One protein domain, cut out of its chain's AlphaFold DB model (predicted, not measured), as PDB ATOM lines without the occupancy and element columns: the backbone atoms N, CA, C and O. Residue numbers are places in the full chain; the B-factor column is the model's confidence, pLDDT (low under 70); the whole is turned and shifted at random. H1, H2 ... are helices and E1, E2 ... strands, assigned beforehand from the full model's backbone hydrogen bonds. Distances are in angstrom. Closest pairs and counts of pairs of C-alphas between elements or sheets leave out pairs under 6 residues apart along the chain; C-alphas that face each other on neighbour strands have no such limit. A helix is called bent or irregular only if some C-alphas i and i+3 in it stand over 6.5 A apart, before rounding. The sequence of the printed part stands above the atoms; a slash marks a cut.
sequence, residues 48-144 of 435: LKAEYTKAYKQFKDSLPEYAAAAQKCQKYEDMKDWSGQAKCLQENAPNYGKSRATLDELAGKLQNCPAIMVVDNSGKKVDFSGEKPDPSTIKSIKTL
ATOM      1  N   LEU A  48      19.046 -28.311 -29.030       97.31
ATOM      2  CA  LEU A  48      17.986 -28.044 -28.054       97.31
ATOM      3  C   LEU A  48      17.471 -26.602 -28.137       97.31
ATOM      4  O   LEU A  48      16.261 -26.376 -28.075       97.31
ATOM      5  N   LYS A  49      18.368 -25.620 -28.307       97.56
ATOM      6  CA  LYS A  49      17.989 -24.208 -28.444       97.56
ATOM      7  C   LYS A  49      17.186 -23.986 -29.723       97.56
ATOM      8  O   LYS A  49      16.179 -23.278 -29.690       97.56
ATOM      9  N   ALA A  50      17.599 -24.599 -30.831       97.62
ATOM     10  CA  ALA A  50      16.890 -24.520 -32.102       97.62
ATOM     11  C   ALA A  50      15.491 -25.153 -32.016       97.62
ATOM     12  O   ALA A  50      14.513 -24.516 -32.416       97.62
ATOM     13  N   GLU A  51      15.367 -26.348 -31.431       97.62
ATOM     14  CA  GLU A  51      14.074 -27.025 -31.262       97.62
ATOM     15  C   GLU A  51      13.143 -26.255 -30.322       97.62
ATOM     16  O   GLU A  51      11.975 -26.051 -30.654       97.62
ATOM     17  N   TYR A  52      13.654 -25.733 -29.201       98.38
ATOM     18  CA  TYR A  52      12.874 -24.866 -28.315       98.38
ATOM     19  C   TYR A  52      12.401 -23.598 -29.038       98.38
ATOM     20  O   TYR A  52      11.233 -23.229 -28.943       98.38
ATOM     21  N   THR A  53      13.276 -22.958 -29.820       98.50
ATOM     22  CA  THR A  53      12.936 -21.752 -30.595       98.50
ATOM     23  C   THR A  53      11.830 -22.031 -31.612       98.50
ATOM     24  O   THR A  53      10.872 -21.265 -31.736       98.50
ATOM     25  N   LYS A  54      11.932 -23.158 -32.320       98.38
ATOM     26  CA  LYS A  54      10.934 -23.615 -33.287       98.38
ATOM     27  C   LYS A  54       9.595 -23.924 -32.617       98.38
ATOM     28  O   LYS A  54       8.567 -23.448 -33.096       98.38
ATOM     29  N   ALA A  55       9.602 -24.670 -31.513       98.31
ATOM     30  CA  ALA A  55       8.396 -24.999 -30.757       98.31
ATOM     31  C   ALA A  55       7.723 -23.743 -30.187       98.31
ATOM     32  O   ALA A  55       6.509 -23.587 -30.298       98.31
ATOM     33  N   TYR A  56       8.512 -22.803 -29.657       98.50
ATOM     34  CA  TYR A  56       8.014 -21.524 -29.155       98.50
ATOM     35  C   TYR A  56       7.325 -20.723 -30.262       98.50
ATOM     36  O   TYR A  56       6.206 -20.247 -30.080       98.50
ATOM     37  N   LYS A  57       7.945 -20.629 -31.447       98.38
ATOM     38  CA  LYS A  57       7.335 -19.972 -32.608       98.38
ATOM     39  C   LYS A  57       6.015 -20.636 -33.010       98.38
ATOM     40  O   LYS A  57       5.022 -19.941 -33.171       98.38
ATOM     41  N   GLN A  58       5.980 -21.964 -33.125       98.31
ATOM     42  CA  GLN A  58       4.755 -22.701 -33.462       98.31
ATOM     43  C   GLN A  58       3.639 -22.474 -32.436       98.31
ATOM     44  O   GLN A  58       2.476 -22.327 -32.806       98.31
ATOM     45  N   PHE A  59       3.993 -22.407 -31.152       97.88
ATOM     46  CA  PHE A  59       3.057 -22.058 -30.090       97.88
ATOM     47  C   PHE A  59       2.502 -20.641 -30.271       97.88
ATOM     48  O   PHE A  59       1.283 -20.463 -30.293       97.88
ATOM     49  N   LYS A  60       3.367 -19.642 -30.493       97.75
ATOM     50  CA  LYS A  60       2.949 -18.251 -30.742       97.75
ATOM     51  C   LYS A  60       2.056 -18.127 -31.978       97.75
ATOM     52  O   LYS A  60       1.019 -17.473 -31.898       97.75
ATOM     53  N   ASP A  61       2.415 -18.800 -33.067       98.19
ATOM     54  CA  ASP A  61       1.661 -18.810 -34.326       98.19
ATOM     55  C   ASP A  61       0.259 -19.437 -34.156       98.19
ATOM     56  O   ASP A  61      -0.668 -19.089 -34.884       98.19
ATOM     57  N   SER A  62       0.071 -20.321 -33.166       97.88
ATOM     58  CA  SER A  62      -1.222 -20.954 -32.856       97.88
ATOM     59  C   SER A  62      -2.120 -20.168 -31.887       97.88
ATOM     60  O   SER A  62      -3.278 -20.535 -31.688       97.88
ATOM     61  N   LEU A  63      -1.642 -19.070 -31.287       97.06
ATOM     62  CA  LEU A  63      -2.441 -18.280 -30.334       97.06
ATOM     63  C   LEU A  63      -3.743 -17.699 -30.922       97.06
ATOM     64  O   LEU A  63      -4.742 -17.693 -30.204       97.06
ATOM     65  N   PRO A  64      -3.800 -17.245 -32.192       97.94
ATOM     66  CA  PRO A  64      -5.058 -16.796 -32.788       97.94
ATOM     67  C   PRO A  64      -6.110 -17.911 -32.898       97.94
ATOM     68  O   PRO A  64      -7.293 -17.659 -32.669       97.94
ATOM     69  N   GLU A  65      -5.688 -19.147 -33.196       97.69
ATOM     70  CA  GLU A  65      -6.567 -20.326 -33.223       97.69
ATOM     71  C   GLU A  65      -7.155 -20.583 -31.828       97.69
ATOM     72  O   GLU A  65      -8.368 -20.737 -31.678       97.69
ATOM     73  N   TYR A  66      -6.308 -20.531 -30.793       97.06
ATOM     74  CA  TYR A  66      -6.747 -20.634 -29.403       97.06
ATOM     75  C   TYR A  66      -7.737 -19.533 -29.014       97.06
ATOM     76  O   TYR A  66      -8.761 -19.839 -28.413       97.06
ATOM     77  N   ALA A  67      -7.483 -18.273 -29.373       97.12
ATOM     78  CA  ALA A  67      -8.374 -17.163 -29.034       97.12
ATOM     79  C   ALA A  67      -9.781 -17.348 -29.636       97.12
ATOM     80  O   ALA A  67     -10.783 -17.135 -28.951       97.12
ATOM     81  N   ALA A  68      -9.864 -17.806 -30.889       96.81
ATOM     82  CA  ALA A  68     -11.136 -18.121 -31.536       96.81
ATOM     83  C   ALA A  68     -11.845 -19.321 -30.879       96.81
ATOM     84  O   ALA A  68     -13.067 -19.316 -30.720       96.81
ATOM     85  N   ALA A  69     -11.092 -20.348 -30.479       96.88
ATOM     86  CA  ALA A  69     -11.636 -21.506 -29.777       96.88
ATOM     87  C   ALA A  69     -12.115 -21.164 -28.359       96.88
ATOM     88  O   ALA A  69     -13.195 -21.597 -27.968       96.88
ATOM     89  N   ALA A  70     -11.368 -20.351 -27.611       95.12
ATOM     90  CA  ALA A  70     -11.711 -19.940 -26.252       95.12
ATOM     91  C   ALA A  70     -13.091 -19.269 -26.200       95.12
ATOM     92  O   ALA A  70     -13.915 -19.639 -25.371       95.12
ATOM     93  N   GLN A  71     -13.403 -18.394 -27.165       95.62
ATOM     94  CA  GLN A  71     -14.734 -17.785 -27.290       95.62
ATOM     95  C   GLN A  71     -15.844 -18.827 -27.495       95.62
ATOM     96  O   GLN A  71     -16.890 -18.760 -26.852       95.62
ATOM     97  N   LYS A  72     -15.620 -19.829 -28.356       95.62
ATOM     98  CA  LYS A  72     -16.584 -20.925 -28.581       95.62
ATOM     99  C   LYS A  72     -16.760 -21.808 -27.346       95.62
ATOM    100  O   LYS A  72     -17.834 -22.367 -27.126       95.62
ATOM    101  N   CYS A  73     -15.699 -21.947 -26.558       96.25
ATOM    102  CA  CYS A  73     -15.655 -22.797 -25.378       96.25
ATOM    103  C   CYS A  73     -16.032 -22.065 -24.080       96.25
ATOM    104  O   CYS A  73     -16.095 -22.721 -23.041       96.25
ATOM    105  N   GLN A  74     -16.347 -20.764 -24.136       95.44
ATOM    106  CA  GLN A  74     -16.644 -19.919 -22.972       95.44
ATOM    107  C   GLN A  74     -17.718 -20.518 -22.058       95.44
ATOM    108  O   GLN A  74     -17.560 -20.532 -20.843       95.44
ATOM    109  N   LYS A  75     -18.760 -21.129 -22.640       96.12
ATOM    110  CA  LYS A  75     -19.839 -21.774 -21.873       96.12
ATOM    111  C   LYS A  75     -19.324 -22.797 -20.850       96.12
ATOM    112  O   LYS A  75     -19.919 -22.949 -19.792       96.12
ATOM    113  N   TYR A  76     -18.244 -23.519 -21.163       95.25
ATOM    114  CA  TYR A  76     -17.670 -24.522 -20.262       95.25
ATOM    115  C   TYR A  76     -16.906 -23.869 -19.112       95.25
ATOM    116  O   TYR A  76     -16.952 -24.368 -17.992       95.25
ATOM    117  N   GLU A  77     -16.255 -22.736 -19.369       89.88
ATOM    118  CA  GLU A  77     -15.585 -21.941 -18.341       89.88
ATOM    119  C   GLU A  77     -16.596 -21.335 -17.362       89.88
ATOM    120  O   GLU A  77     -16.432 -21.468 -16.149       89.88
ATOM    121  N   ASP A  78     -17.700 -20.786 -17.877       93.88
ATOM    122  CA  ASP A  78     -18.784 -20.216 -17.066       93.88
ATOM    123  C   ASP A  78     -19.425 -21.272 -16.144       93.88
ATOM    124  O   ASP A  78     -19.769 -20.996 -14.993       93.88
ATOM    125  N   MET A  79     -19.534 -22.516 -16.627       95.31
ATOM    126  CA  MET A  79     -20.013 -23.671 -15.856       95.31
ATOM    127  C   MET A  79     -18.948 -24.281 -14.929       95.31
ATOM    128  O   MET A  79     -19.268 -25.193 -14.167       95.31
ATOM    129  N   LYS A  80     -17.689 -23.820 -14.991       93.12
ATOM    130  CA  LYS A  80     -16.518 -24.453 -14.351       93.12
ATOM    131  C   LYS A  80     -16.342 -25.931 -14.735       93.12
ATOM    132  O   LYS A  80     -15.821 -26.731 -13.958       93.12
ATOM    133  N   ASP A  81     -16.766 -26.296 -15.941       94.25
ATOM    134  CA  ASP A  81     -16.584 -27.622 -16.525       94.25
ATOM    135  C   ASP A  81     -15.237 -27.696 -17.259       94.25
ATOM    136  O   ASP A  81     -15.147 -27.577 -18.482       94.25
ATOM    137  N   TRP A  82     -14.165 -27.911 -16.496       90.56
ATOM    138  CA  TRP A  82     -12.803 -28.004 -17.036       90.56
ATOM    139  C   TRP A  82     -12.627 -29.161 -18.023       90.56
ATOM    140  O   TRP A  82     -11.882 -29.045 -18.997       90.56
ATOM    141  N   SER A  83     -13.333 -30.273 -17.800       93.50
ATOM    142  CA  SER A  83     -13.282 -31.437 -18.690       93.50
ATOM    143  C   SER A  83     -13.948 -31.135 -20.032       93.50
ATOM    144  O   SER A  83     -13.407 -31.478 -21.086       93.50
ATOM    145  N   GLY A  84     -15.108 -30.474 -20.009       95.06
ATOM    146  CA  GLY A  84     -15.802 -30.013 -21.208       95.06
ATOM    147  C   GLY A  84     -15.024 -28.935 -21.955       95.06
ATOM    148  O   GLY A  84     -14.901 -29.008 -23.179       95.06
ATOM    149  N   GLN A  85     -14.409 -27.995 -21.232       93.81
ATOM    150  CA  GLN A  85     -13.557 -26.964 -21.825       93.81
ATOM    151  C   GLN A  85     -12.349 -27.587 -22.535       93.81
ATOM    152  O   GLN A  85     -12.069 -27.237 -23.681       93.81
ATOM    153  N   ALA A  86     -11.668 -28.546 -21.900       91.44
ATOM    154  CA  ALA A  86     -10.518 -29.231 -22.487       91.44
ATOM    155  C   ALA A  86     -10.881 -29.959 -23.792       91.44
ATOM    156  O   ALA A  86     -10.181 -29.803 -24.791       91.44
ATOM    157  N   LYS A  87     -12.005 -30.691 -23.814       95.56
ATOM    158  CA  LYS A  87     -12.506 -31.348 -25.035       95.56
ATOM    159  C   LYS A  87     -12.853 -30.335 -26.125       95.56
ATOM    160  O   LYS A  87     -12.421 -30.488 -27.263       95.56
ATOM    161  N   CYS A  88     -13.565 -29.267 -25.770       96.81
ATOM    162  CA  CYS A  88     -13.931 -28.212 -26.713       96.81
ATOM    163  C   CYS A  88     -12.699 -27.542 -27.343       96.81
ATOM    164  O   CYS A  88     -12.663 -27.331 -28.557       96.81
ATOM    165  N   LEU A  89     -11.669 -27.248 -26.541       95.38
ATOM    166  CA  LEU A  89     -10.407 -26.684 -27.022       95.38
ATOM    167  C   LEU A  89      -9.630 -27.675 -27.894       95.38
ATOM    168  O   LEU A  89      -9.054 -27.266 -28.895       95.38
ATOM    169  N   GLN A  90      -9.640 -28.966 -27.561       94.44
ATOM    170  CA  GLN A  90      -9.011 -30.000 -28.385       94.44
ATOM    171  C   GLN A  90      -9.646 -30.086 -29.783       94.44
ATOM    172  O   GLN A  90      -8.934 -30.265 -30.769       94.44
ATOM    173  N   GLU A  91     -10.966 -29.931 -29.872       96.62
ATOM    174  CA  GLU A  91     -11.702 -29.938 -31.140       96.62
ATOM    175  C   GLU A  91     -11.509 -28.644 -31.945       96.62
ATOM    176  O   GLU A  91     -11.398 -28.688 -33.168       96.62
ATOM    177  N   ASN A  92     -11.471 -27.487 -31.275       97.25
ATOM    178  CA  ASN A  92     -11.488 -26.177 -31.938       97.25
ATOM    179  C   ASN A  92     -10.108 -25.519 -32.094       97.25
ATOM    180  O   ASN A  92      -9.996 -24.572 -32.872       97.25
ATOM    181  N   ALA A  93      -9.081 -25.987 -31.380       97.50
ATOM    182  CA  ALA A  93      -7.702 -25.504 -31.479       97.50
ATOM    183  C   ALA A  93      -6.664 -26.647 -31.400       97.50
ATOM    184  O   ALA A  93      -5.809 -26.675 -30.503       97.50
ATOM    185  N   PRO A  94      -6.717 -27.626 -32.324       95.94
ATOM    186  CA  PRO A  94      -5.824 -28.780 -32.297       95.94
ATOM    187  C   PRO A  94      -4.351 -28.403 -32.513       95.94
ATOM    188  O   PRO A  94      -3.469 -29.061 -31.951       95.94
ATOM    189  N   ASN A  95      -4.056 -27.348 -33.285       97.19
ATOM    190  CA  ASN A  95      -2.671 -26.931 -33.509       97.19
ATOM    191  C   ASN A  95      -2.086 -26.276 -32.259       97.19
ATOM    192  O   ASN A  95      -0.946 -26.582 -31.916       97.19
ATOM    193  N   TYR A  96      -2.868 -25.459 -31.548       96.94
ATOM    194  CA  TYR A  96      -2.493 -24.939 -30.232       96.94
ATOM    195  C   TYR A  96      -2.227 -26.056 -29.222       96.94
ATOM    196  O   TYR A  96      -1.201 -26.046 -28.545       96.94
ATOM    197  N   GLY A  97      -3.118 -27.051 -29.136       94.75
ATOM    198  CA  GLY A  97      -2.933 -28.184 -28.227       94.75
ATOM    199  C   GLY A  97      -1.622 -28.929 -28.493       94.75
ATOM    200  O   GLY A  97      -0.847 -29.193 -27.572       94.75
ATOM    201  N   LYS A  98      -1.331 -29.204 -29.771       95.94
ATOM    202  CA  LYS A  98      -0.098 -29.877 -30.190       95.94
ATOM    203  C   LYS A  98       1.151 -29.027 -29.946       95.94
ATOM    204  O   LYS A  98       2.116 -29.529 -29.375       95.94
ATOM    205  N   SER A  99       1.150 -27.763 -30.373       97.62
ATOM    206  CA  SER A  99       2.307 -26.866 -30.249       97.62
ATOM    207  C   SER A  99       2.653 -26.595 -28.783       97.62
ATOM    208  O   SER A  99       3.826 -26.640 -28.410       97.62
ATOM    209  N   ARG A 100       1.632 -26.407 -27.936       95.19
ATOM    210  CA  ARG A 100       1.782 -26.272 -26.487       95.19
ATOM    211  C   ARG A 100       2.391 -27.525 -25.870       95.19
ATOM    212  O   ARG A 100       3.364 -27.398 -25.138       95.19
ATOM    213  N   ALA A 101       1.879 -28.714 -26.196       93.62
ATOM    214  CA  ALA A 101       2.420 -29.967 -25.667       93.62
ATOM    215  C   ALA A 101       3.902 -30.157 -26.034       93.62
ATOM    216  O   ALA A 101       4.709 -30.506 -25.176       93.62
ATOM    217  N   THR A 102       4.283 -29.862 -27.283       96.31
ATOM    218  CA  THR A 102       5.689 -29.909 -27.718       96.31
ATOM    219  C   THR A 102       6.562 -28.895 -26.970       96.31
ATOM    220  O   THR A 102       7.658 -29.238 -26.523       96.31
ATOM    221  N   LEU A 103       6.089 -27.653 -26.805       97.19
ATOM    222  CA  LEU A 103       6.816 -26.621 -26.063       97.19
ATOM    223  C   LEU A 103       6.980 -26.994 -24.581       97.19
ATOM    224  O   LEU A 103       8.069 -26.836 -24.034       97.19
ATOM    225  N   ASP A 104       5.923 -27.510 -23.948       90.38
ATOM    226  CA  ASP A 104       5.934 -27.948 -22.551       90.38
ATOM    227  C   ASP A 104       6.875 -29.146 -22.340       90.38
ATOM    228  O   ASP A 104       7.624 -29.161 -21.363       90.38
ATOM    229  N   GLU A 105       6.920 -30.109 -23.266       90.69
ATOM    230  CA  GLU A 105       7.855 -31.240 -23.200       90.69
ATOM    231  C   GLU A 105       9.319 -30.772 -23.264       90.69
ATOM    232  O   GLU A 105      10.147 -31.178 -22.441       90.69
ATOM    233  N   LEU A 106       9.653 -29.894 -24.218       95.12
ATOM    234  CA  LEU A 106      11.008 -29.353 -24.363       95.12
ATOM    235  C   LEU A 106      11.404 -28.504 -23.154       95.12
ATOM    236  O   LEU A 106      12.485 -28.694 -22.599       95.12
ATOM    237  N   ALA A 107      10.520 -27.614 -22.707       93.12
ATOM    238  CA  ALA A 107      10.730 -26.816 -21.506       93.12
ATOM    239  C   ALA A 107      10.930 -27.700 -20.267       93.12
ATOM    240  O   ALA A 107      11.817 -27.437 -19.458       93.12
ATOM    241  N   GLY A 108      10.165 -28.789 -20.152       86.19
ATOM    242  CA  GLY A 108      10.325 -29.789 -19.102       86.19
ATOM    243  C   GLY A 108      11.711 -30.431 -19.115       86.19
ATOM    244  O   GLY A 108      12.341 -30.524 -18.064       86.19
ATOM    245  N   LYS A 109      12.234 -30.813 -20.287       89.25
ATOM    246  CA  LYS A 109      13.606 -31.343 -20.421       89.25
ATOM    247  C   LYS A 109      14.656 -30.307 -20.006       89.25
ATOM    248  O   LYS A 109      15.555 -30.634 -19.236       89.25
ATOM    249  N   LEU A 110      14.519 -29.060 -20.461       93.44
ATOM    250  CA  LEU A 110      15.443 -27.965 -20.130       93.44
ATOM    251  C   LEU A 110      15.421 -27.579 -18.643       93.44
ATOM    252  O   LEU A 110      16.449 -27.172 -18.103       93.44
ATOM    253  N   GLN A 111      14.271 -27.725 -17.982       88.69
ATOM    254  CA  GLN A 111      14.121 -27.473 -16.550       88.69
ATOM    255  C   GLN A 111      14.677 -28.613 -15.695       88.69
ATOM    256  O   GLN A 111      15.350 -28.370 -14.690       88.69
ATOM    257  N   ASN A 112      14.318 -29.848 -16.059       83.25
ATOM    258  CA  ASN A 112      14.344 -30.981 -15.139       83.25
ATOM    259  C   ASN A 112      15.526 -31.925 -15.354       83.25
ATOM    260  O   ASN A 112      15.759 -32.750 -14.477       83.25
ATOM    261  N   CYS A 113      16.276 -31.817 -16.456       88.00
ATOM    262  CA  CYS A 113      17.488 -32.612 -16.655       88.00
ATOM    263  C   CYS A 113      18.713 -31.947 -16.011       88.00
ATOM    264  O   CYS A 113      19.179 -30.928 -16.522       88.00
ATOM    265  N   PRO A 114      19.290 -32.510 -14.927       87.00
ATOM    266  CA  PRO A 114      20.415 -31.891 -14.221       87.00
ATOM    267  C   PRO A 114      21.695 -31.783 -15.053       87.00
ATOM    268  O   PRO A 114      22.523 -30.919 -14.777       87.00
ATOM    269  N   ALA A 115      21.858 -32.626 -16.077       91.44
ATOM    270  CA  ALA A 115      22.976 -32.533 -17.015       91.44
ATOM    271  C   ALA A 115      22.870 -31.332 -17.980       91.44
ATOM    272  O   ALA A 115      23.800 -31.097 -18.754       91.44
ATOM    273  N   ILE A 116      21.760 -30.584 -17.951       93.00
ATOM    274  CA  ILE A 116      21.502 -29.422 -18.802       93.00
ATOM    275  C   ILE A 116      21.507 -28.145 -17.962       93.00
ATOM    276  O   ILE A 116      20.858 -28.037 -16.921       93.00
ATOM    277  N   MET A 117      22.212 -27.131 -18.458       93.31
ATOM    278  CA  MET A 117      22.233 -25.794 -17.878       93.31
ATOM    279  C   MET A 117      21.897 -24.753 -18.940       93.31
ATOM    280  O   MET A 117      22.698 -24.466 -19.829       93.31
ATOM    281  N   VAL A 118      20.717 -24.150 -18.822       96.50
ATOM    282  CA  VAL A 118      20.304 -23.023 -19.663       96.50
ATOM    283  C   VAL A 118      20.667 -21.716 -18.971       96.50
ATOM    284  O   VAL A 118      20.276 -21.501 -17.822       96.50
ATOM    285  N   VAL A 119      21.387 -20.841 -19.672       96.00
ATOM    286  CA  VAL A 119      21.743 -19.505 -19.178       96.00
ATOM    287  C   VAL A 119      21.220 -18.409 -20.097       96.00
ATOM    288  O   VAL A 119      21.246 -18.541 -21.324       96.00
ATOM    289  N   ASP A 120      20.755 -17.323 -19.491       96.62
ATOM    290  CA  ASP A 120      20.300 -16.126 -20.192       96.62
ATOM    291  C   ASP A 120      21.467 -15.211 -20.606       96.62
ATOM    292  O   ASP A 120      22.647 -15.489 -20.358       96.62
ATOM    293  N   ASN A 121      21.134 -14.090 -21.245       95.75
ATOM    294  CA  ASN A 121      22.105 -13.085 -21.688       95.75
ATOM    295  C   ASN A 121      22.911 -12.446 -20.540       95.75
ATOM    296  O   ASN A 121      24.035 -11.998 -20.777       95.75
ATOM    297  N   SER A 122      22.400 -12.473 -19.304       94.94
ATOM    298  CA  SER A 122      23.104 -12.027 -18.092       94.94
ATOM    299  C   SER A 122      23.977 -13.116 -17.453       94.94
ATOM    300  O   SER A 122      24.744 -12.839 -16.534       94.94
ATOM    301  N   GLY A 123      23.899 -14.355 -17.951       92.69
ATOM    302  CA  GLY A 123      24.594 -15.517 -17.397       92.69
ATOM    303  C   GLY A 123      23.854 -16.195 -16.242       92.69
ATOM    304  O   GLY A 123      24.409 -17.099 -15.618       92.69
ATOM    305  N   LYS A 124      22.611 -15.796 -15.951       93.50
ATOM    306  CA  LYS A 124      21.786 -16.406 -14.907       93.50
ATOM    307  C   LYS A 124      21.070 -17.643 -15.451       93.50
ATOM    308  O   LYS A 124      20.728 -17.712 -16.630       93.50
ATOM    309  N   LYS A 125      20.836 -18.632 -14.579       92.56
ATOM    310  CA  LYS A 125      20.030 -19.813 -14.913       92.56
ATOM    311  C   LYS A 125      18.606 -19.393 -15.292       92.56
ATOM    312  O   LYS A 125      17.972 -18.641 -14.553       92.56
ATOM    313  N   VAL A 126      18.120 -19.921 -16.410       93.88
ATOM    314  CA  VAL A 126      16.748 -19.712 -16.889       93.88
ATOM    315  C   VAL A 126      15.783 -20.637 -16.147       93.88
ATOM    316  O   VAL A 126      16.103 -21.801 -15.904       93.88
ATOM    317  N   ASP A 127      14.610 -20.113 -15.793       87.75
ATOM    318  CA  ASP A 127      13.513 -20.871 -15.196       87.75
ATOM    319  C   ASP A 127      12.404 -21.103 -16.230       87.75
ATOM    320  O   ASP A 127      11.910 -20.159 -16.839       87.75
ATOM    321  N   PHE A 128      12.020 -22.361 -16.427       89.44
ATOM    322  CA  PHE A 128      10.966 -22.789 -17.355       89.44
ATOM    323  C   PHE A 128       9.687 -23.231 -16.635       89.44
ATOM    324  O   PHE A 128       8.753 -23.745 -17.260       89.44
ATOM    325  N   SER A 129       9.652 -23.076 -15.313       77.75
ATOM    326  CA  SER A 129       8.592 -23.595 -14.460       77.75
ATOM    327  C   SER A 129       7.294 -22.774 -14.505       77.75
ATOM    328  O   SER A 129       6.222 -23.296 -14.191       77.75
ATOM    329  N   GLY A 130       7.388 -21.509 -14.924       82.06
ATOM    330  CA  GLY A 130       6.269 -20.593 -15.127       82.06
ATOM    331  C   GLY A 130       5.992 -20.321 -16.606       82.06
ATOM    332  O   GLY A 130       5.894 -21.241 -17.428       82.06
ATOM    333  N   GLU A 131       5.850 -19.036 -16.938       87.25
ATOM    334  CA  GLU A 131       5.751 -18.590 -18.328       87.25
ATOM    335  C   GLU A 131       6.997 -19.021 -19.108       87.25
ATOM    336  O   GLU A 131       8.126 -18.905 -18.629       87.25
ATOM    337  N   LYS A 132       6.782 -19.558 -20.312       93.19
ATOM    338  CA  LYS A 132       7.865 -20.087 -21.137       93.19
ATOM    339  C   LYS A 132       8.751 -18.929 -21.618       93.19
ATOM    340  O   LYS A 132       8.237 -18.055 -22.319       93.19
ATOM    341  N   PRO A 133      10.055 -18.913 -21.274       95.38
ATOM    342  CA  PRO A 133      10.953 -17.822 -21.637       95.38
ATOM    343  C   PRO A 133      11.029 -17.624 -23.149       95.38
ATOM    344  O   PRO A 133      11.087 -18.604 -23.899       95.38
ATOM    345  N   ASP A 134      11.087 -16.368 -23.594       96.81
ATOM    346  CA  ASP A 134      11.334 -16.057 -25.001       96.81
ATOM    347  C   ASP A 134      12.733 -16.572 -25.405       96.81
ATOM    348  O   ASP A 134      13.718 -16.261 -24.719       96.81
ATOM    349  N   PRO A 135      12.864 -17.337 -26.505       97.44
ATOM    350  CA  PRO A 135      14.143 -17.895 -26.939       97.44
ATOM    351  C   PRO A 135      15.266 -16.866 -27.150       97.44
ATOM    352  O   PRO A 135      16.438 -17.215 -27.003       97.44
ATOM    353  N   SER A 136      14.940 -15.606 -27.459       97.19
ATOM    354  CA  SER A 136      15.915 -14.514 -27.621       97.19
ATOM    355  C   SER A 136      16.634 -14.135 -26.319       97.19
ATOM    356  O   SER A 136      17.742 -13.594 -26.346       97.19
ATOM    357  N   THR A 137      16.039 -14.459 -25.168       97.00
ATOM    358  CA  THR A 137      16.645 -14.236 -23.846       97.00
ATOM    359  C   THR A 137      17.664 -15.313 -23.481       97.00
ATOM    360  O   THR A 137      18.527 -15.084 -22.633       97.00
ATOM    361  N   ILE A 138      17.600 -16.475 -24.142       97.81
ATOM    362  CA  ILE A 138      18.488 -17.609 -23.901       97.81
ATOM    363  C   ILE A 138      19.812 -17.361 -24.623       97.81
ATOM    364  O   ILE A 138      19.877 -17.352 -25.855       97.81
ATOM    365  N   LYS A 139      20.903 -17.250 -23.866       97.12
ATOM    366  CA  LYS A 139      22.252 -17.114 -24.419       97.12
ATOM    367  C   LYS A 139      22.754 -18.453 -24.933       97.12
ATOM    368  O   LYS A 139      23.027 -18.601 -26.124       97.12
ATOM    369  N   SER A 140      22.809 -19.449 -24.052       96.12
ATOM    370  CA  SER A 140      23.330 -20.779 -24.372       96.12
ATOM    371  C   SER A 140      22.677 -21.865 -23.527       96.12
ATOM    372  O   SER A 140      22.317 -21.631 -22.373       96.12
ATOM    373  N   ILE A 141      22.613 -23.066 -24.092       97.00
ATOM    374  CA  ILE A 141      22.278 -24.300 -23.387       97.00
ATOM    375  C   ILE A 141      23.566 -25.110 -23.322       97.00
ATOM    376  O   ILE A 141      24.146 -25.412 -24.359       97.00
ATOM    377  N   LYS A 142      24.044 -25.407 -22.117       94.25
ATOM    378  CA  LYS A 142      25.238 -26.223 -21.889       94.25
ATOM    379  C   LYS A 142      24.817 -27.620 -21.469       94.25
ATOM    380  O   LYS A 142      23.904 -27.761 -20.655       94.25
ATOM    381  N   THR A 143      25.493 -28.625 -22.001       94.38
ATOM    382  CA  THR A 143      25.221 -30.037 -21.730       94.38
ATOM    383  C   THR A 143      26.491 -30.666 -21.170       94.38
ATOM    384  O   THR A 143      27.594 -30.393 -21.640       94.38
ATOM    385  N   LEU A 144      26.354 -31.461 -20.112       94.69
ATOM    386  CA  LEU A 144      27.501 -32.112 -19.478       94.69
ATOM    387  C   LEU A 144      28.016 -33.293 -20.314       94.69
ATOM    388  O   LEU A 144      29.212 -33.571 -20.361       94.69
TER     389      LEU A 144
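AT A GLANCE: This is residues 48 to 144 of the 435 residues of an uncharacterized protein of Neisseriaceae bacterium DSM 100970 (UniProt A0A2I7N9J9). A long kinked helix, H1, runs most of the length of a rod; H2 packs on its later part, residues 65 to 77, H3 folds back on it at a slant, and a small hairpin of strands, E1 and E2, sits at the end of the rod where H1 begins. Residues 78 to 83, at the turn from H1 to H2, stick out at the other end. The printed part has 97 residues, with named elements in the order H1, H2, H3, E1, E2; the class is mostly helix and the two-stranded sheet is antiparallel. It is loose, with a radius of gyration of the C-alphas of 15.9 A and spans of 47 by 22 by 19 A.

IN THESE COORDINATES: H1, residues 48 to 78, begins at C-alpha 48 (17.986, -28.044, -28.054) and is 39.2 A long. It has a kink of 62 degrees near residue 68 and is irregular, with C-alphas 72 and 75 7.5 A apart. H2 is residues 82 to 92, and H3, residues 94 to 112, is 26.6 A long. E1 is residues 116 to 120, and E2, residues 138 to 143, ends at C-alpha 143 (25.221, -30.037, -21.730).

HOW THE PARTS SIT: With residues 65 to 77 alone, H1 touches H2, closest at the C-alphas of Tyr 76 and Gln 85, 5.0 A. H1 touches H3 at a steep tilt of 50 degrees, opposite ways, closest at the C-alphas of Phe 59 and Ser 99, 4.9 A. H2 and H3 are close but not clearly touching. The hairpin E1 and E2 has N 117 and O 142 within hydrogen-bond range at 2.8 A. Every O i to N i+4 pair is within range in H2 and H3, and 21 of 27 in H1.

THE WHOLE: The C-alphas farthest apart, of Lys 75 and Leu 144, are 48.5 A apart. The link from E1 to E2, residues 121 to 137, is long. The printed part has no cut, and no printed residue is under 70 in pLDDT.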